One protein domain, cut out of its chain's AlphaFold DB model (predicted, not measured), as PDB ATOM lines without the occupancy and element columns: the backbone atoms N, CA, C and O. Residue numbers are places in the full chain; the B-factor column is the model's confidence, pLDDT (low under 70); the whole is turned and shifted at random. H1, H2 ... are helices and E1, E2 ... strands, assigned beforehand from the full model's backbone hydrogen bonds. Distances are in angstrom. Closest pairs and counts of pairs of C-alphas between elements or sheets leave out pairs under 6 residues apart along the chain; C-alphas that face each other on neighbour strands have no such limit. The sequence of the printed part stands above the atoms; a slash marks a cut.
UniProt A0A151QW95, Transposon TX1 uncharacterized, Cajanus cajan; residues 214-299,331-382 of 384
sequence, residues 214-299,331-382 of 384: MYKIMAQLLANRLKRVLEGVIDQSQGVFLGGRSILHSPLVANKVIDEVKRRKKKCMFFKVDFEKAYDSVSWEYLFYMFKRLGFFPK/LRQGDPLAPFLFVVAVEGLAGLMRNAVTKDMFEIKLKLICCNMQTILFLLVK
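AT A GLANCE: This is residues 214 to 299 and 331 to 382 of the 384 residues of the protein "Transposon TX1 uncharacterized" of Cajanus cajan (UniProt A0A151QW95). Look first for a narrow sheet of three strands with H2 laid along one of its faces; H4, the longest helix, runs through the middle of the domain, its residues 343 to 353 just grazing the sheet. Toward the start of H4 lie the other two helices, H3 packed on it steeply and H1 reaching away to the far end of the long axis. The printed part has 138 residues, with four named helices and three named strands in the order H1 H2 E1 H3 H4 E2 E3; the sheet, in the order E1 E3 E2, is antiparallel, and the class is mixed, helices and strands. The whole is compact by its radius of gyration of the C-alphas, 16.3 A, but elongated in outline, spanning 57 by 30 by 27 A.

HOW THE PARTS SIT: Begin at inner strand E3, residues 375 to 381, between edge strands E1, residues 268 to 274, and E2, residues 369 to 372. E1 and E3 are antiparallel at 166 degrees; find N 271 and O 378 within hydrogen-bond range at 2.9 A. E2 and E3 form a hairpin at 156 degrees, with N 377 and O 369 at 3.0 A. H2, residues 249 to 264, is on one face of this sheet, making two layers, a helix layer and a sheet layer. Its height over the sheet is 9.5 A; it lies over E3 and, only just, with 3 C-alphas, over E2, and on the local plane it runs along the strands, at 23 degrees to E3. The closest C-alphas of H2 and E2 are those of Ser 250 and Ile 369, 5.6 A apart. H4, residues 338 to 358, only grazes the sheet, with residues 343 to 353. H3, residues 284 to 293, touches residues 341 to 348 of H4 at a steep tilt of 59 degrees, the same way; the closest C-alphas, of Leu 287 and Ala 345, are 5.7 A apart. H1, residues 214 to 233, only just touches H4, with 3 pairs of C-alphas within 8 A, through its residues 223 to 227 and Phe 340; the closest are those of Ala 223 and Phe 340, 7.0 A. H1 and H3 are apart. Every O i to N i+4 pair is within hydrogen-bond range in H2 and H3, against 12 of 16 in H1 and 15 of 17 in H4.

IN THESE COORDINATES: Find C-alpha 375 at (-35.408, 10.909, 30.275); E3 runs 20.0 A to C-alpha 381, and E1 is 19.7 A long. H4 runs 31.0 A from C-alpha 338 at (-41.271, 9.788, 45.214), and H2 22.5 A. H1 begins at C-alpha 214, (-42.262, 10.453, 61.602), and runs 28.4 A with a kink of 33 degrees near residue 227.

THE WHOLE: The C-alphas of Met 214 and Lys 265 are the two farthest apart, 57.6 A. Residues 300 to 330 are not printed, and C-alphas 299 and 331 are 20.1 A apart across this cut. The link from H1 to H2, residues 234 to 248, is long. Check the B-factor column: the mean pLDDT of the printed part is 76.6, and 34 residues are under 70, among them residues 362 to 382, which include E2 and E3.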
ATOM      1  N   MET A 214     -41.192  11.452  61.540       73.06
ATOM      2  CA  MET A 214     -42.262  10.453  61.602       73.06
ATOM      3  C   MET A 214     -42.837  10.154  60.217       73.06
ATOM      4  O   MET A 214     -43.001   8.986  59.856       73.06
ATOM      5  N   TYR A 215     -43.068  11.193  59.408       81.25
ATOM      6  CA  TYR A 215     -43.460  11.023  58.015       81.25
ATOM      7  C   TYR A 215     -42.398  10.265  57.223       81.25
ATOM      8  O   TYR A 215     -42.735   9.294  56.554       81.25
ATOM      9  N   LYS A 216     -41.115  10.633  57.345       80.31
ATOM     10  CA  LYS A 216     -40.027   9.944  56.629       80.31
ATOM     11  C   LYS A 216     -39.964   8.452  56.961       80.31
ATOM     12  O   LYS A 216     -39.794   7.643  56.054       80.31
ATOM     13  N   ILE A 217     -40.155   8.075  58.227       77.50
ATOM     14  CA  ILE A 217     -40.214   6.665  58.644       77.50
ATOM     15  C   ILE A 217     -41.394   5.957  57.966       77.50
ATOM     16  O   ILE A 217     -41.223   4.880  57.392       77.50
ATOM     17  N   MET A 218     -42.587   6.560  57.989       82.81
ATOM     18  CA  MET A 218     -43.770   5.994  57.334       82.81
ATOM     19  C   MET A 218     -43.591   5.876  55.816       82.81
ATOM     20  O   MET A 218     -43.842   4.808  55.253       82.81
ATOM     21  N   ALA A 219     -43.110   6.933  55.162       86.12
ATOM     22  CA  ALA A 219     -42.827   6.967  53.733       86.12
ATOM     23  C   ALA A 219     -41.804   5.892  53.351       86.12
ATOM     24  O   ALA A 219     -42.041   5.121  52.426       86.12
ATOM     25  N   GLN A 220     -40.722   5.740  54.121       87.44
ATOM     26  CA  GLN A 220     -39.722   4.696  53.892       87.44
ATOM     27  C   GLN A 220     -40.307   3.284  54.046       87.44
ATOM     28  O   GLN A 220     -40.020   2.400  53.236       87.44
ATOM     29  N   LEU A 221     -41.149   3.046  55.058       86.75
ATOM     30  CA  LEU A 221     -41.828   1.758  55.242       86.75
ATOM     31  C   LEU A 221     -42.752   1.432  54.063       86.75
ATOM     32  O   LEU A 221     -42.773   0.292  53.590       86.75
ATOM     33  N   LEU A 222     -43.509   2.420  53.585       90.88
ATOM     34  CA  LEU A 222     -44.384   2.275  52.426       90.88
ATOM     35  C   LEU A 222     -43.574   2.065  51.139       90.88
ATOM     36  O   LEU A 222     -43.902   1.162  50.372       90.88
ATOM     37  N   ALA A 223     -42.482   2.801  50.943       90.25
ATOM     38  CA  ALA A 223     -41.576   2.655  49.807       90.25
ATOM     39  C   ALA A 223     -40.961   1.250  49.757       90.25
ATOM     40  O   ALA A 223     -41.000   0.587  48.723       90.25
ATOM     41  N   ASN A 224     -40.490   0.738  50.898       88.50
ATOM     42  CA  ASN A 224     -39.929  -0.611  50.998       88.50
ATOM     43  C   ASN A 224     -40.954  -1.702  50.659       88.50
ATOM     44  O   ASN A 224     -40.598  -2.724  50.073       88.50
ATOM     45  N   ARG A 225     -42.227  -1.501  51.016       91.00
ATOM     46  CA  ARG A 225     -43.318  -2.416  50.645       91.00
ATOM     47  C   ARG A 225     -43.663  -2.309  49.165       91.00
ATOM     48  O   ARG A 225     -43.829  -3.338  48.520       91.00
ATOM     49  N   LEU A 226     -43.735  -1.088  48.638       90.38
ATOM     50  CA  LEU A 226     -44.036  -0.825  47.235       90.38
ATOM     51  C   LEU A 226     -42.973  -1.446  46.324       90.38
ATOM     52  O   LEU A 226     -43.315  -2.163  45.390       90.38
ATOM     53  N   LYS A 227     -41.691  -1.259  46.659       86.50
ATOM     54  CA  LYS A 227     -40.546  -1.808  45.923       86.50
ATOM     55  C   LYS A 227     -40.669  -3.313  45.660       86.50
ATOM     56  O   LYS A 227     -40.415  -3.747  44.545       86.50
ATOM     57  N   ARG A 228     -41.110  -4.094  46.656       87.25
ATOM     58  CA  ARG A 228     -41.271  -5.559  46.544       87.25
ATOM     59  C   ARG A 228     -42.331  -5.985  45.530       87.25
ATOM     60  O   ARG A 228     -42.281  -7.101  45.039       87.25
ATOM     61  N   VAL A 229     -43.313  -5.126  45.272       88.75
ATOM     62  CA  VAL A 229     -44.442  -5.427  44.382       88.75
ATOM     63  C   VAL A 229     -44.199  -4.860  42.987       88.75
ATOM     64  O   VAL A 229     -44.577  -5.485  42.002       88.75
ATOM     65  N   LEU A 230     -43.534  -3.704  42.883       85.19
ATOM     66  CA  LEU A 230     -43.319  -3.034  41.600       85.19
ATOM     67  C   LEU A 230     -42.550  -3.888  40.588       85.19
ATOM     68  O   LEU A 230     -42.835  -3.788  39.403       85.19
ATOM     69  N   GLU A 231     -41.637  -4.758  41.021       80.38
ATOM     70  CA  GLU A 231     -40.905  -5.648  40.107       80.38
ATOM     71  C   GLU A 231     -41.819  -6.558  39.275       80.38
ATOM     72  O   GLU A 231     -41.506  -6.810  38.112       80.38
ATOM     73  N   GLY A 232     -42.942  -7.010  39.848       82.12
ATOM     74  CA  GLY A 232     -43.921  -7.869  39.171       82.12
ATOM     75  C   GLY A 232     -45.030  -7.113  38.439       82.12
ATOM     76  O   GLY A 232     -45.785  -7.721  37.688       82.12
ATOM     77  N   VAL A 233     -45.147  -5.802  38.659       83.69
ATOM     78  CA  VAL A 233     -46.238  -4.972  38.119       83.69
ATOM     79  C   VAL A 233     -45.752  -4.027  37.018       83.69
ATOM     80  O   VAL A 233     -46.515  -3.677  36.122       83.69
ATOM     81  N   ILE A 234     -44.486  -3.614  37.078       83.56
ATOM     82  CA  ILE A 234     -43.862  -2.682  36.140       83.56
ATOM     83  C   ILE A 234     -43.131  -3.451  35.046       83.56
ATOM     84  O   ILE A 234     -42.370  -4.388  35.318       83.56
ATOM     85  N   ASP A 235     -43.302  -3.000  33.807       75.62
ATOM     86  CA  ASP A 235     -42.706  -3.619  32.629       75.62
ATOM     87  C   ASP A 235     -41.185  -3.765  32.768       75.62
ATOM     88  O   ASP A 235     -40.503  -2.845  33.223       75.62
ATOM     89  N   GLN A 236     -40.630  -4.913  32.358       71.81
ATOM     90  CA  GLN A 236     -39.189  -5.202  32.439       71.81
ATOM     91  C   GLN A 236     -38.312  -4.201  31.677       71.81
ATOM     92  O   GLN A 236     -37.103  -4.143  31.895       71.81
ATOM     93  N   SER A 237     -38.900  -3.444  30.758       63.53
ATOM     94  CA  SER A 237     -38.219  -2.368  30.060       63.53
ATOM     95  C   SER A 237     -37.749  -1.237  30.967       63.53
ATOM     96  O   SER A 237     -36.669  -0.692  30.737       63.53
ATOM     97  N   GLN A 238     -38.504  -0.921  32.021       70.69
ATOM     98  CA  GLN A 238     -38.161   0.171  32.920       70.69
ATOM     99  C   GLN A 238     -37.009  -0.236  33.847       70.69
ATOM    100  O   GLN A 238     -37.151  -1.106  34.708       70.69
ATOM    101  N   GLY A 239     -35.845   0.389  33.662       59.88
ATOM    102  CA  GLY A 239     -34.591  -0.034  34.294       59.88
ATOM    103  C   GLY A 239     -34.218   0.639  35.620       59.88
ATOM    104  O   GLY A 239     -33.151   0.333  36.141       59.88
ATOM    105  N   VAL A 240     -35.025   1.558  36.169       60.44
ATOM    106  CA  VAL A 240     -34.612   2.405  37.313       60.44
ATOM    107  C   VAL A 240     -35.378   2.059  38.596       60.44
ATOM    108  O   VAL A 240     -36.583   1.828  38.563       60.44
ATOM    109  N   PHE A 241     -34.670   2.056  39.733       59.59
ATOM    110  CA  PHE A 241     -35.167   1.878  41.116       59.59
ATOM    111  C   PHE A 241     -35.765   0.517  41.503       59.59
ATOM    112  O   PHE A 241     -36.143   0.330  42.661       59.59
ATOM    113  N   LEU A 242     -35.791  -0.458  40.597       66.44
ATOM    114  CA  LEU A 242     -36.265  -1.817  40.869       66.44
ATOM    115  C   LEU A 242     -35.079  -2.766  41.085       66.44
ATOM    116  O   LEU A 242     -34.050  -2.642  40.419       66.44
ATOM    117  N   GLY A 243     -35.189  -3.679  42.054       61.81
ATOM    118  CA  GLY A 243     -34.136  -4.646  42.352       61.81
ATOM    119  C   GLY A 243     -33.877  -5.566  41.159       61.81
ATOM    120  O   GLY A 243     -34.770  -5.856  40.366       61.81
ATOM    121  N   GLY A 244     -32.615  -5.958  40.973       62.94
ATOM    122  CA  GLY A 244     -32.203  -6.832  39.869       62.94
ATOM    123  C   GLY A 244     -32.164  -6.174  38.482       62.94
ATOM    124  O   GLY A 244     -31.797  -6.841  37.517       62.94
ATOM    125  N   ARG A 245     -32.492  -4.880  38.353       71.69
ATOM    126  CA  ARG A 245     -32.413  -4.141  37.082       71.69
ATOM    127  C   ARG A 245     -31.210  -3.194  37.092       71.69
ATOM    128  O   ARG A 245     -31.019  -2.430  38.033       71.69
ATOM    129  N   SER A 246     -30.380  -3.266  36.052       65.25
ATOM    130  CA  SER A 246     -29.195  -2.412  35.905       65.25
ATOM    131  C   SER A 246     -29.488  -1.218  35.004       65.25
ATOM    132  O   SER A 246     -29.966  -1.385  33.882       65.25
ATOM    133  N   ILE A 247     -29.097  -0.024  35.452       66.19
ATOM    134  CA  ILE A 247     -29.177   1.206  34.655       66.19
ATOM    135  C   ILE A 247     -28.290   1.155  33.401       66.19
ATOM    136  O   ILE A 247     -28.546   1.862  32.436       66.19
ATOM    137  N   LEU A 248     -27.269   0.291  33.384       68.50
ATOM    138  CA  LEU A 248     -26.386   0.099  32.229       68.50
ATOM    139  C   LEU A 248     -27.003  -0.814  31.166       68.50
ATOM    140  O   LEU A 248     -26.654  -0.723  29.991       68.50
ATOM    141  N   HIS A 249     -27.952  -1.671  31.553       69.56
ATOM    142  CA  HIS A 249     -28.658  -2.545  30.615       69.56
ATOM    143  C   HIS A 249     -29.432  -1.729  29.570       69.56
ATOM    144  O   HIS A 249     -29.498  -2.085  28.398       69.56
ATOM    145  N   SER A 250     -29.955  -0.590  30.007       67.56
ATOM    146  CA  SER A 250     -30.692   0.396  29.233       67.56
ATOM    147  C   SER A 250     -29.923   0.898  27.982       67.56
ATOM    148  O   SER A 250     -30.347   0.587  26.864       67.56
ATOM    149  N   PRO A 251     -28.762   1.581  28.100       68.81
ATOM    150  CA  PRO A 251     -27.934   1.939  26.942       68.81
ATOM    151  C   PRO A 251     -27.468   0.748  26.097       68.81
ATOM    152  O   PRO A 251     -27.427   0.846  24.872       68.81
ATOM    153  N   LEU A 252     -27.138  -0.388  26.723       72.62
ATOM    154  CA  LEU A 252     -26.670  -1.583  26.008       72.62
ATOM    155  C   LEU A 252     -27.740  -2.153  25.069       72.62
ATOM    156  O   LEU A 252     -27.442  -2.507  23.928       72.62
ATOM    157  N   VAL A 253     -28.988  -2.224  25.534       71.69
ATOM    158  CA  VAL A 253     -30.130  -2.678  24.729       71.69
ATOM    159  C   VAL A 253     -30.410  -1.705  23.585       71.69
ATOM    160  O   VAL A 253     -30.625  -2.150  22.458       71.69
ATOM    161  N   ALA A 254     -30.343  -0.394  23.840       71.94
ATOM    162  CA  ALA A 254     -30.490   0.614  22.792       71.94
ATOM    163  C   ALA A 254     -29.412   0.467  21.701       71.94
ATOM    164  O   ALA A 254     -29.754   0.384  20.522       71.94
ATOM    165  N   ASN A 255     -28.138   0.344  22.088       76.94
ATOM    166  CA  ASN A 255     -27.023   0.169  21.150       76.94
ATOM    167  C   ASN A 255     -27.185  -1.097  20.298       76.94
ATOM    168  O   ASN A 255     -27.110  -1.020  19.074       76.94
ATOM    169  N   LYS A 256     -27.507  -2.242  20.920       76.25
ATOM    170  CA  LYS A 256     -27.721  -3.504  20.193       76.25
ATOM    171  C   LYS A 256     -28.819  -3.400  19.137       76.25
ATOM    172  O   LYS A 256     -28.684  -3.977  18.060       76.25
ATOM    173  N   VAL A 257     -29.909  -2.692  19.431       73.69
ATOM    174  CA  VAL A 257     -31.011  -2.572  18.470       73.69
ATOM    175  C   VAL A 257     -30.718  -1.555  17.376       73.69
ATOM    176  O   VAL A 257     -31.070  -1.813  16.226       73.69
ATOM    177  N   ILE A 258     -29.998  -0.470  17.672       77.00
ATOM    178  CA  ILE A 258     -29.474   0.427  16.632       77.00
ATOM    179  C   ILE A 258     -28.572  -0.353  15.664       77.00
ATOM    180  O   ILE A 258     -28.749  -0.253  14.448       77.00
ATOM    181  N   ASP A 259     -27.658  -1.172  16.184       81.56
ATOM    182  CA  ASP A 259     -26.761  -1.985  15.359       81.56
ATOM    183  C   ASP A 259     -27.519  -3.030  14.532       81.56
ATOM    184  O   ASP A 259     -27.236  -3.222  13.345       81.56
ATOM    185  N   GLU A 260     -28.540  -3.673  15.112       78.88
ATOM    186  CA  GLU A 260     -29.377  -4.620  14.378       78.88
ATOM    187  C   GLU A 260     -30.128  -3.949  13.221       78.88
ATOM    188  O   GLU A 260     -30.177  -4.501  12.116       78.88
ATOM    189  N   VAL A 261     -30.704  -2.766  13.451       77.56
ATOM    190  CA  VAL A 261     -31.407  -2.011  12.410       77.56
ATOM    191  C   VAL A 261     -30.454  -1.630  11.282       77.56
ATOM    192  O   VAL A 261     -30.789  -1.856  10.116       77.56
ATOM    193  N   LYS A 262     -29.262  -1.114  11.616       82.44
ATOM    194  CA  LYS A 262     -28.225  -0.764  10.634       82.44
ATOM    195  C   LYS A 262     -27.856  -1.970   9.773       82.44
ATOM    196  O   LYS A 262     -27.882  -1.880   8.547       82.44
ATOM    197  N   ARG A 263     -27.595  -3.122  10.401       86.06
ATOM    198  CA  ARG A 263     -27.243  -4.368   9.704       86.06
ATOM    199  C   ARG A 263     -28.360  -4.864   8.783       86.06
ATOM    200  O   ARG A 263     -28.080  -5.365   7.699       86.06
ATOM    201  N   ARG A 264     -29.624  -4.734   9.199       83.00
ATOM    202  CA  ARG A 264     -30.796  -5.150   8.408       83.00
ATOM    203  C   ARG A 264     -31.263  -4.099   7.390       83.00
ATOM    204  O   ARG A 264     -32.232  -4.365   6.687       83.00
ATOM    205  N   LYS A 265     -30.625  -2.922   7.326       82.81
ATOM    206  CA  LYS A 265     -31.014  -1.786   6.468       82.81
ATOM    207  C   LYS A 265     -32.502  -1.404   6.591       82.81
ATOM    208  O   LYS A 265     -33.113  -0.943   5.630       82.81
ATOM    209  N   LYS A 266     -33.099  -1.596   7.775       77.44
ATOM    210  CA  LYS A 266     -34.485  -1.178   8.046       77.44
ATOM    211  C   LYS A 266     -34.523   0.324   8.354       77.44
ATOM    212  O   LYS A 266     -33.588   0.866   8.938       77.44
ATOM    213  N   LYS A 267     -35.625   0.995   8.014       72.19
ATOM    214  CA  LYS A 267     -35.876   2.376   8.459       72.19
ATOM    215  C   LYS A 267     -36.283   2.360   9.938       72.19
ATOM    216  O   LYS A 267     -37.241   1.680  10.304       72.19
ATOM    217  N   CYS A 268     -35.581   3.112  10.784       71.50
ATOM    218  CA  CYS A 268     -35.967   3.331  12.180       71.50
ATOM    219  C   CYS A 268     -36.081   4.812  12.514       71.50
ATOM    220  O   CYS A 268     -35.439   5.659  11.896       71.50
ATOM    221  N   MET A 269     -36.847   5.088  13.558       70.62
ATOM    222  CA  MET A 269     -36.980   6.389  14.181       70.62
ATOM    223  C   MET A 269     -36.596   6.270  15.655       70.62
ATOM    224  O   MET A 269     -37.006   5.337  16.346       70.62
ATOM    225  N   PHE A 270     -35.785   7.206  16.130       70.56
ATOM    226  CA  PHE A 270     -35.297   7.240  17.503       70.56
ATOM    227  C   PHE A 270     -35.801   8.506  18.183       70.56
ATOM    228  O   PHE A 270     -35.573   9.602  17.674       70.56
ATOM    229  N   PHE A 271     -36.462   8.358  19.328       70.56
ATOM    230  CA  PHE A 271     -36.930   9.482  20.127       70.56
ATOM    231  C   PHE A 271     -36.293   9.449  21.505       70.56
ATOM    232  O   PHE A 271     -36.411   8.478  22.251       70.56
ATOM    233  N   LYS A 272     -35.670  10.564  21.869       71.62
ATOM    234  CA  LYS A 272     -35.287  10.859  23.242       71.62
ATOM    235  C   LYS A 272     -36.283  11.880  23.773       71.62
ATOM    236  O   LYS A 272     -36.339  12.994  23.263       71.62
ATOM    237  N   VAL A 273     -37.072  11.484  24.764       72.88
ATOM    238  CA  VAL A 273     -38.056  12.353  25.414       72.88
ATOM    239  C   VAL A 273     -37.538  12.687  26.799       72.88
ATOM    240  O   VAL A 273     -37.272  11.788  27.594       72.88
ATOM    241  N   ASP A 274     -37.383  13.975  27.074       73.44
ATOM    242  CA  ASP A 274     -36.983  14.470  28.384       73.44
ATOM    243  C   ASP A 274     -38.184  15.122  29.071       73.44
ATOM    244  O   ASP A 274     -38.915  15.905  28.463       73.44
ATOM    245  N   PHE A 275     -38.422  14.764  30.326       74.06
ATOM    246  CA  PHE A 275     -39.481  15.344  31.130       74.06
ATOM    247  C   PHE A 275     -38.969  16.606  31.806       74.06
ATOM    248  O   PHE A 275     -38.210  16.554  32.779       74.06
ATOM    249  N   GLU A 276     -39.465  17.751  31.352       73.69
ATOM    250  CA  GLU A 276     -39.278  18.990  32.087       73.69
ATOM    251  C   GLU A 276     -39.943  18.875  33.470       73.69
ATOM    252  O   GLU A 276     -41.129  18.556  33.585       73.69
ATOM    253  N   LYS A 277     -39.164  19.119  34.535       72.44
ATOM    254  CA  LYS A 277     -39.647  19.130  35.930       72.44
ATOM    255  C   LYS A 277     -40.495  17.897  36.273       72.44
ATOM    256  O   LYS A 277     -41.586  17.999  36.830       72.44
ATOM    257  N   ALA A 278     -39.979  16.716  35.927       75.94
ATOM    258  CA  ALA A 278     -40.705  15.446  35.964       75.94
ATOM    259  C   ALA A 278     -41.430  15.155  37.291       75.94
ATOM    260  O   ALA A 278     -42.528  14.613  37.289       75.94
ATOM    261  N   TYR A 279     -40.828  15.526  38.423       82.00
ATOM    262  CA  TYR A 279     -41.420  15.320  39.744       82.00
ATOM    263  C   TYR A 279     -42.517  16.343  40.024       82.00
ATOM    264  O   TYR A 279     -43.577  15.959  40.501       82.00
ATOM    265  N   ASP A 280     -42.311  17.612  39.679       82.50
ATOM    266  CA  ASP A 280     -43.232  18.716  39.982       82.50
ATOM    267  C   ASP A 280     -44.528  18.647  39.150       82.50
ATOM    268  O   ASP A 280     -45.557  19.217  39.521       82.50
ATOM    269  N   SER A 281     -44.496  17.952  38.010       85.75
ATOM    270  CA  SER A 281     -45.603  17.886  37.051       85.75
ATOM    271  C   SER A 281     -46.558  16.703  37.252       85.75
ATOM    272  O   SER A 281     -47.642  16.705  36.664       85.75
ATOM    273  N   VAL A 282     -46.219  15.721  38.099       89.25
ATOM    274  CA  VAL A 282     -47.039  14.510  38.286       89.25
ATOM    275  C   VAL A 282     -48.420  14.856  38.846       89.25
ATOM    276  O   VAL A 282     -48.555  15.306  39.984       89.25
ATOM    277  N   SER A 283     -49.470  14.571  38.075       93.25
ATOM    278  CA  SER A 283     -50.852  14.679  38.547       93.25
ATOM    279  C   SER A 283     -51.177  13.570  39.548       93.25
ATOM    280  O   SER A 283     -51.038  12.379  39.255       93.25
ATOM    281  N   TRP A 284     -51.661  13.954  40.730       94.00
ATOM    282  CA  TRP A 284     -52.059  13.001  41.766       94.00
ATOM    283  C   TRP A 284     -53.270  12.166  41.360       94.00
ATOM    284  O   TRP A 284     -53.283  10.960  41.592       94.00
ATOM    285  N   GLU A 285     -54.264  12.771  40.705       94.94
ATOM    286  CA  GLU A 285     -55.446  12.039  40.235       94.94
ATOM    287  C   GLU A 285     -55.073  10.974  39.200       94.94
ATOM    288  O   GLU A 285     -55.543   9.837  39.278       94.94
ATOM    289  N   TYR A 286     -54.148  11.304  38.295       94.69
ATOM    290  CA  TYR A 286     -53.588  10.337  37.354       94.69
ATOM    291  C   TYR A 286     -52.836   9.208  38.070       94.69
ATOM    292  O   TYR A 286     -53.042   8.032  37.773       94.69
ATOM    293  N   LEU A 287     -52.009   9.538  39.064       94.62
ATOM    294  CA  LEU A 287     -51.280   8.540  39.841       94.62
ATOM    295  C   LEU A 287     -52.232   7.582  40.581       94.62
ATOM    296  O   LEU A 287     -52.028   6.367  40.572       94.62
ATOM    297  N   PHE A 288     -53.311   8.092  41.183       95.00
ATOM    298  CA  PHE A 288     -54.318   7.247  41.838       95.00
ATOM    299  C   PHE A 288     -55.092   6.386  40.843       95.00
ATOM    300  O   PHE A 288     -55.425   5.242  41.161       95.00
ATOM    301  N   TYR A 289     -55.376   6.914  39.651       95.38
ATOM    302  CA  TYR A 289     -55.922   6.130  38.550       95.38
ATOM    303  C   TYR A 289     -54.981   4.971  38.193       95.38
ATOM    304  O   TYR A 289     -55.427   3.823  38.161       95.38
ATOM    305  N   MET A 290     -53.681   5.237  38.032       94.12
ATOM    306  CA  MET A 290     -52.684   4.210  37.723       94.12
ATOM    307  C   MET A 290     -52.623   3.122  38.795       94.12
ATOM    308  O   MET A 290     -52.713   1.944  38.463       94.12
ATOM    309  N   PHE A 291     -52.587   3.479  40.081       94.56
ATOM    310  CA  PHE A 291     -52.628   2.484  41.158       94.56
ATOM    311  C   PHE A 291     -53.849   1.563  41.078       94.56
ATOM    312  O   PHE A 291     -53.714   0.349  41.236       94.56
ATOM    313  N   LYS A 292     -55.036   2.117  40.805       94.25
ATOM    314  CA  LYS A 292     -56.257   1.316  40.636       94.25
ATOM    315  C   LYS A 292     -56.158   0.386  39.427       94.25
ATOM    316  O   LYS A 292     -56.527  -0.778  39.530       94.25
ATOM    317  N   ARG A 293     -55.644   0.879  38.295       92.38
ATOM    318  CA  ARG A 293     -55.460   0.086  37.064       92.38
ATOM    319  C   ARG A 293     -54.451  -1.044  37.233       92.38
ATOM    320  O   ARG A 293     -54.639  -2.099  36.645       92.38
ATOM    321  N   LEU A 294     -53.425  -0.829  38.050       90.56
ATOM    322  CA  LEU A 294     -52.420  -1.830  38.404       90.56
ATOM    323  C   LEU A 294     -52.892  -2.803  39.506       90.56
ATOM    324  O   LEU A 294     -52.106  -3.617  39.980       90.56
ATOM    325  N   GLY A 295     -54.157  -2.725  39.937       92.88
ATOM    326  CA  GLY A 295     -54.753  -3.677  40.881       92.88
ATOM    327  C   GLY A 295     -54.410  -3.435  42.353       92.88
ATOM    328  O   GLY A 295     -54.645  -4.309  43.186       92.88
ATOM    329  N   PHE A 296     -53.875  -2.264  42.718       93.19
ATOM    330  CA  PHE A 296     -53.586  -1.969  44.122       93.19
ATOM    331  C   PHE A 296     -54.871  -1.841  44.942       93.19
ATOM    332  O   PHE A 296     -55.829  -1.164  44.563       93.19
ATOM    333  N   PHE A 297     -54.858  -2.456  46.124       93.06
ATOM    334  CA  PHE A 297     -56.010  -2.483  47.020       93.06
ATOM    335  C   PHE A 297     -56.428  -1.061  47.462       93.06
ATOM    336  O   PHE A 297     -55.551  -0.246  47.774       93.06
ATOM    337  N   PRO A 298     -57.736  -0.738  47.587       90.19
ATOM    338  CA  PRO A 298     -58.207   0.623  47.874       90.19
ATOM    339  C   PRO A 298     -57.593   1.268  49.120       90.19
ATOM    340  O   PRO A 298     -57.327   2.467  49.134       90.19
ATOM    341  N   LYS A 299     -57.302   0.470  50.156       87.75
ATOM    342  CA  LYS A 299     -56.633   0.953  51.373       87.75
ATOM    343  C   LYS A 299     -55.219   1.473  51.104       87.75
ATOM    344  O   LYS A 299     -54.825   2.473  51.692       87.75
ATOM    345  N   LEU A 331     -44.376  15.493  43.111       88.50
ATOM    346  CA  LEU A 331     -43.763  14.582  44.065       88.50
ATOM    347  C   LEU A 331     -42.625  15.299  44.786       88.50
ATOM    348  O   LEU A 331     -41.797  15.964  44.169       88.50
ATOM    349  N   ARG A 332     -42.567  15.139  46.106       84.38
ATOM    350  CA  ARG A 332     -41.555  15.769  46.955       84.38
ATOM    351  C   ARG A 332     -40.166  15.214  46.642       84.38
ATOM    352  O   ARG A 332     -39.911  14.024  46.809       84.38
ATOM    353  N   GLN A 333     -39.244  16.066  46.202       75.88
ATOM    354  CA  GLN A 333     -37.881  15.626  45.915       75.88
ATOM    355  C   GLN A 333     -37.155  15.244  47.216       75.88
ATOM    356  O   GLN A 333     -37.119  16.022  48.159       75.88
ATOM    357  N   GLY A 334     -36.579  14.041  47.286       76.69
ATOM    358  CA  GLY A 334     -35.956  13.524  48.515       76.69
ATOM    359  C   GLY A 334     -36.915  12.779  49.452       76.69
ATOM    360  O   GLY A 334     -36.477  12.247  50.472       76.69
ATOM    361  N   ASP A 335     -38.197  12.683  49.099       83.56
ATOM    362  CA  ASP A 335     -39.127  11.749  49.730       83.56
ATOM    363  C   ASP A 335     -38.794  10.305  49.303       83.56
ATOM    364  O   ASP A 335     -38.698  10.040  48.098       83.56
ATOM    365  N   PRO A 336     -38.645   9.355  50.247       85.19
ATOM    366  CA  PRO A 336     -38.431   7.943  49.939       85.19
ATOM    367  C   PRO A 336     -39.443   7.321  48.967       85.19
ATOM    368  O   PRO A 336     -39.095   6.390  48.239       85.19
ATOM    369  N   LEU A 337     -40.693   7.796  48.954       88.75
ATOM    370  CA  LEU A 337     -41.742   7.287  48.068       88.75
ATOM    371  C   LEU A 337     -41.626   7.821  46.642       88.75
ATOM    372  O   LEU A 337     -41.961   7.103  45.697       88.75
ATOM    373  N   ALA A 338     -41.166   9.061  46.474       88.25
ATOM    374  CA  ALA A 338     -41.271   9.788  45.214       88.25
ATOM    375  C   ALA A 338     -40.678   9.042  43.997       88.25
ATOM    376  O   ALA A 338     -41.372   8.972  42.980       88.25
ATOM    377  N   PRO A 339     -39.496   8.392  44.071       85.75
ATOM    378  CA  PRO A 339     -38.960   7.635  42.938       85.75
ATOM    379  C   PRO A 339     -39.873   6.494  42.475       85.75
ATOM    380  O   PRO A 339     -40.053   6.278  41.280       85.75
ATOM    381  N   PHE A 340     -40.499   5.784  43.415       88.00
ATOM    382  CA  PHE A 340     -41.382   4.655  43.118       88.00
ATOM    383  C   PHE A 340     -42.742   5.111  42.587       88.00
ATOM    384  O   PHE A 340     -43.303   4.481  41.691       88.00
ATOM    385  N   LEU A 341     -43.263   6.227  43.104       91.19
ATOM    386  CA  LEU A 341     -44.482   6.847  42.584       91.19
ATOM    387  C   LEU A 341     -44.283   7.341  41.147       91.19
ATOM    388  O   LEU A 341     -45.173   7.186  40.313       91.19
ATOM    389  N   PHE A 342     -43.101   7.876  40.842       87.81
ATOM    390  CA  PHE A 342     -42.755   8.298  39.492       87.81
ATOM    391  C   PHE A 342     -42.711   7.117  38.510       87.81
ATOM    392  O   PHE A 342     -43.284   7.199  37.427       87.81
ATOM    393  N   VAL A 343     -42.116   5.986  38.907       85.75
ATOM    394  CA  VAL A 343     -42.118   4.741  38.109       85.75
ATOM    395  C   VAL A 343     -43.549   4.295  37.772       85.75
ATOM    396  O   VAL A 343     -43.852   4.003  36.617       85.75
ATOM    397  N   VAL A 344     -44.460   4.326  38.751       89.94
ATOM    398  CA  VAL A 344     -45.884   4.005  38.530       89.94
ATOM    399  C   VAL A 344     -46.542   4.967  37.537       89.94
ATOM    400  O   VAL A 344     -47.327   4.529  36.697       89.94
ATOM    401  N   ALA A 345     -46.232   6.264  37.605       89.56
ATOM    402  CA  ALA A 345     -46.762   7.241  36.659       89.56
ATOM    403  C   ALA A 345     -46.274   6.968  35.224       89.56
ATOM    404  O   ALA A 345     -47.066   7.002  34.285       89.56
ATOM    405  N   VAL A 346     -44.993   6.635  35.049       84.50
ATOM    406  CA  VAL A 346     -44.405   6.352  33.729       84.50
ATOM    407  C   VAL A 346     -44.923   5.039  33.124       84.50
ATOM    408  O   VAL A 346     -45.003   4.912  31.901       84.50
ATOM    409  N   GLU A 347     -45.350   4.071  33.940       86.19
ATOM    410  CA  GLU A 347     -45.941   2.812  33.454       86.19
ATOM    411  C   GLU A 347     -47.168   3.020  32.556       86.19
ATOM    412  O   GLU A 347     -47.400   2.227  31.645       86.19
ATOM    413  N   GLY A 348     -47.929   4.103  32.732       85.00
ATOM    414  CA  GLY A 348     -49.054   4.379  31.840       85.00
ATOM    415  C   GLY A 348     -48.614   4.629  30.397       85.00
ATOM    416  O   GLY A 348     -49.265   4.153  29.469       85.00
ATOM    417  N   LEU A 349     -47.464   5.282  30.201       79.94
ATOM    418  CA  LEU A 349     -46.870   5.450  28.876       79.94
ATOM    419  C   LEU A 349     -46.420   4.104  28.299       79.94
ATOM    420  O   LEU A 349     -46.664   3.835  27.128       79.94
ATOM    421  N   ALA A 350     -45.861   3.215  29.125       77.25
ATOM    422  CA  ALA A 350     -45.548   1.849  28.703       77.25
ATOM    423  C   ALA A 350     -46.783   1.062  28.267       77.25
ATOM    424  O   ALA A 350     -46.759   0.409  27.222       77.25
ATOM    425  N   GLY A 351     -47.888   1.199  28.997       80.31
ATOM    426  CA  GLY A 351     -49.179   0.637  28.608       80.31
ATOM    427  C   GLY A 351     -49.674   1.147  27.255       80.31
ATOM    428  O   GLY A 351     -50.109   0.347  26.427       80.31
ATOM    429  N   LEU A 352     -49.569   2.456  27.000       81.88
ATOM    430  CA  LEU A 352     -49.958   3.050  25.717       81.88
ATOM    431  C   LEU A 352     -49.101   2.533  24.559       81.88
ATOM    432  O   LEU A 352     -49.647   2.184  23.513       81.88
ATOM    433  N   MET A 353     -47.786   2.416  24.755       75.69
ATOM    434  CA  MET A 353     -46.886   1.882  23.730       75.69
ATOM    435  C   MET A 353     -47.208   0.422  23.407       75.69
ATOM    436  O   MET A 353     -47.305   0.073  22.233       75.69
ATOM    437  N   ARG A 354     -47.454  -0.421  24.422       78.38
ATOM    438  CA  ARG A 354     -47.888  -1.813  24.203       78.38
ATOM    439  C   ARG A 354     -49.192  -1.879  23.408       78.38
ATOM    440  O   ARG A 354     -49.287  -2.665  22.476       78.38
ATOM    441  N   ASN A 355     -50.161  -1.021  23.729       81.62
ATOM    442  CA  ASN A 355     -51.434  -0.963  23.009       81.62
ATOM    443  C   ASN A 355     -51.259  -0.536  21.538       81.62
ATOM    444  O   ASN A 355     -51.903  -1.081  20.645       81.62
ATOM    445  N   ALA A 356     -50.369   0.422  21.264       78.75
ATOM    446  CA  ALA A 356     -50.056   0.836  19.896       78.75
ATOM    447  C   ALA A 356     -49.421  -0.304  19.078       78.75
ATOM    448  O   ALA A 356     -49.749  -0.464  17.905       78.75
ATOM    449  N   VAL A 357     -48.570  -1.125  19.706       74.19
ATOM    450  CA  VAL A 357     -47.987  -2.330  19.084       74.19
ATOM    451  C   VAL A 357     -49.054  -3.366  18.778       74.19
ATOM    452  O   VAL A 357     -49.098  -3.871  17.670       74.19
ATOM    453  N   THR A 358     -49.950  -3.656  19.727       81.44
ATOM    454  CA  THR A 358     -51.029  -4.637  19.509       81.44
ATOM    455  C   THR A 358     -52.033  -4.219  18.435       81.44
ATOM    456  O   THR A 358     -52.811  -5.047  17.982       81.44
ATOM    457  N   LYS A 359     -52.052  -2.937  18.058       82.69
ATOM    458  CA  LYS A 359     -52.879  -2.389  16.974       82.69
ATOM    459  C   LYS A 359     -52.120  -2.274  15.648       82.69
ATOM    460  O   LYS A 359     -52.578  -1.556  14.766       82.69
ATOM    461  N   ASP A 360     -50.941  -2.887  15.551       76.94
ATOM    462  CA  ASP A 360     -50.065  -2.879  14.375       76.94
ATOM    463  C   ASP A 360     -49.702  -1.474  13.859       76.94
ATOM    464  O   ASP A 360     -49.297  -1.294  12.712       76.94
ATOM    465  N   MET A 361     -49.784  -0.447  14.715       70.12
ATOM    466  CA  MET A 361     -49.383   0.910  14.334       70.12
ATOM    467  C   MET A 361     -47.857   1.026  14.171       70.12
ATOM    468  O   MET A 361     -47.381   1.893  13.438       70.12
ATOM    469  N   PHE A 362     -47.089   0.169  14.863       64.00
ATOM    470  CA  PHE A 362     -45.622   0.126  14.849       64.00
ATOM    471  C   PHE A 362     -45.090  -1.294  15.133       64.00
ATOM    472  O   PHE A 362     -45.576  -1.957  16.048       64.00
ATOM    473  N   GLU A 363     -44.018  -1.720  14.448       59.38
ATOM    474  CA  GLU A 363     -43.245  -2.931  14.792       59.38
ATOM    475  C   GLU A 363     -42.207  -2.545  15.865       59.38
ATOM    476  O   GLU A 363     -41.055  -2.204  15.577       59.38
ATOM    477  N   ILE A 364     -42.610  -2.479  17.137       54.28
ATOM    478  CA  ILE A 364     -41.669  -2.087  18.196       54.28
ATOM    479  C   ILE A 364     -40.711  -3.240  18.489       54.28
ATOM    480  O   ILE A 364     -41.084  -4.255  19.070       54.28
ATOM    481  N   LYS A 365     -39.430  -3.025  18.174       51.66
ATOM    482  CA  LYS A 365     -38.328  -3.853  18.676       51.66
ATOM    483  C   LYS A 365     -37.738  -3.384  20.011       51.66
ATOM    484  O   LYS A 365     -36.801  -4.032  20.473       51.66
ATOM    485  N   LEU A 366     -38.248  -2.328  20.671       51.47
ATOM    486  CA  LEU A 366     -37.688  -1.906  21.964       51.47
ATOM    487  C   LEU A 366     -38.630  -1.402  23.070       51.47
ATOM    488  O   LEU A 366     -39.438  -0.491  22.916       51.47
ATOM    489  N   LYS A 367     -38.317  -1.987  24.227       53.59
ATOM    490  CA  LYS A 367     -38.515  -1.649  25.637       53.59
ATOM    491  C   LYS A 367     -38.397  -0.146  25.956       53.59
ATOM    492  O   LYS A 367     -37.447   0.499  25.541       53.59
ATOM    493  N   LEU A 368     -39.329   0.365  26.762       49.25
ATOM    494  CA  LEU A 368     -39.301   1.669  27.430       49.25
ATOM    495  C   LEU A 368     -38.078   1.831  28.339       49.25
ATOM    496  O   LEU A 368     -38.053   1.323  29.456       49.25
ATOM    497  N   ILE A 369     -37.057   2.547  27.886       52.28
ATOM    498  CA  ILE A 369     -35.820   2.653  28.649       52.28
ATOM    499  C   ILE A 369     -35.818   3.958  29.443       52.28
ATOM    500  O   ILE A 369     -35.506   5.026  28.920       52.28
ATOM    501  N   CYS A 370     -36.174   3.875  30.723       50.44
ATOM    502  CA  CYS A 370     -35.911   4.956  31.666       50.44
ATOM    503  C   CYS A 370     -34.409   4.898  32.003       50.44
ATOM    504  O   CYS A 370     -33.948   3.939  32.624       50.44
ATOM    505  N   CYS A 371     -33.623   5.851  31.491       45.53
ATOM    506  CA  CYS A 371     -32.154   5.834  31.602       45.53
ATOM    507  C   CYS A 371     -31.638   6.588  32.833       45.53
ATOM    508  O   CYS A 371     -30.524   6.338  33.270       45.53
ATOM    509  N   ASN A 372     -32.425   7.529  33.359       49.88
ATOM    510  CA  ASN A 372     -32.139   8.330  34.551       49.88
ATOM    511  C   ASN A 372     -33.350   9.234  34.779       49.88
ATOM    512  O   ASN A 372     -33.497  10.121  33.954       49.88
ATOM    513  N   MET A 373     -34.187   8.984  35.807       52.25
ATOM    514  CA  MET A 373     -35.300   9.770  36.432       52.25
ATOM    515  C   MET A 373     -36.151  10.817  35.663       52.25
ATOM    516  O   MET A 373     -37.160  11.265  36.196       52.25
ATOM    517  N   GLN A 374     -35.761  11.250  34.478       52.09
ATOM    518  CA  GLN A 374     -36.165  12.442  33.744       52.09
ATOM    519  C   GLN A 374     -36.218  12.147  32.240       52.09
ATOM    520  O   GLN A 374     -37.082  12.689  31.571       52.09
ATOM    521  N   THR A 375     -35.407  11.220  31.713       52.75
ATOM    522  CA  THR A 375     -35.408  10.909  30.275       52.75
ATOM    523  C   THR A 375     -35.907   9.492  29.976       52.75
ATOM    524  O   THR A 375     -35.422   8.512  30.556       52.75
ATOM    525  N   ILE A 376     -36.825   9.385  29.011       61.44
ATOM    526  CA  ILE A 376     -37.254   8.134  28.378       61.44
ATOM    527  C   ILE A 376     -36.682   8.055  26.965       61.44
ATOM    528  O   ILE A 376     -36.709   9.020  26.200       61.44
ATOM    529  N   LEU A 377     -36.198   6.872  26.607       55.31
ATOM    530  CA  LEU A 377     -35.759   6.560  25.257       55.31
ATOM    531  C   LEU A 377     -36.756   5.636  24.552       55.31
ATOM    532  O   LEU A 377     -37.117   4.586  25.090       55.31
ATOM    533  N   PHE A 378     -37.146   6.005  23.333       58.81
ATOM    534  CA  PHE A 378     -37.927   5.177  22.420       58.81
ATOM    535  C   PHE A 378     -37.138   4.895  21.146       58.81
ATOM    536  O   PHE A 378     -36.510   5.783  20.567       58.81
ATOM    537  N   LEU A 379     -37.242   3.664  20.660       54.72
ATOM    538  CA  LEU A 379     -36.771   3.287  19.336       54.72
ATOM    539  C   LEU A 379     -37.911   2.565  18.614       54.72
ATOM    540  O   LEU A 379     -38.350   1.495  19.034       54.72
ATOM    541  N   LEU A 380     -38.413   3.186  17.547       57.72
ATOM    542  CA  LEU A 380     -39.512   2.694  16.721       57.72
ATOM    543  C   LEU A 380     -38.953   2.212  15.382       57.72
ATOM    544  O   LEU A 380     -38.204   2.926  14.715       57.72
ATOM    545  N   VAL A 381     -39.323   1.006  14.961       55.91
ATOM    546  CA  VAL A 381     -39.003   0.485  13.628       55.91
ATOM    547  C   VAL A 381     -40.310   0.436  12.842       55.91
ATOM    548  O   VAL A 381     -41.319  -0.059  13.338       55.91
ATOM    549  N   LYS A 382     -40.326   1.031  11.647       47.53
ATOM    550  CA  LYS A 382     -41.535   1.072  10.814       47.53
ATOM    551  C   LYS A 382     -41.670  -0.252  10.050       47.53
ATOM    552  O   LYS A 382     -40.658  -0.770   9.572       47.53
TER     553      LYS A 382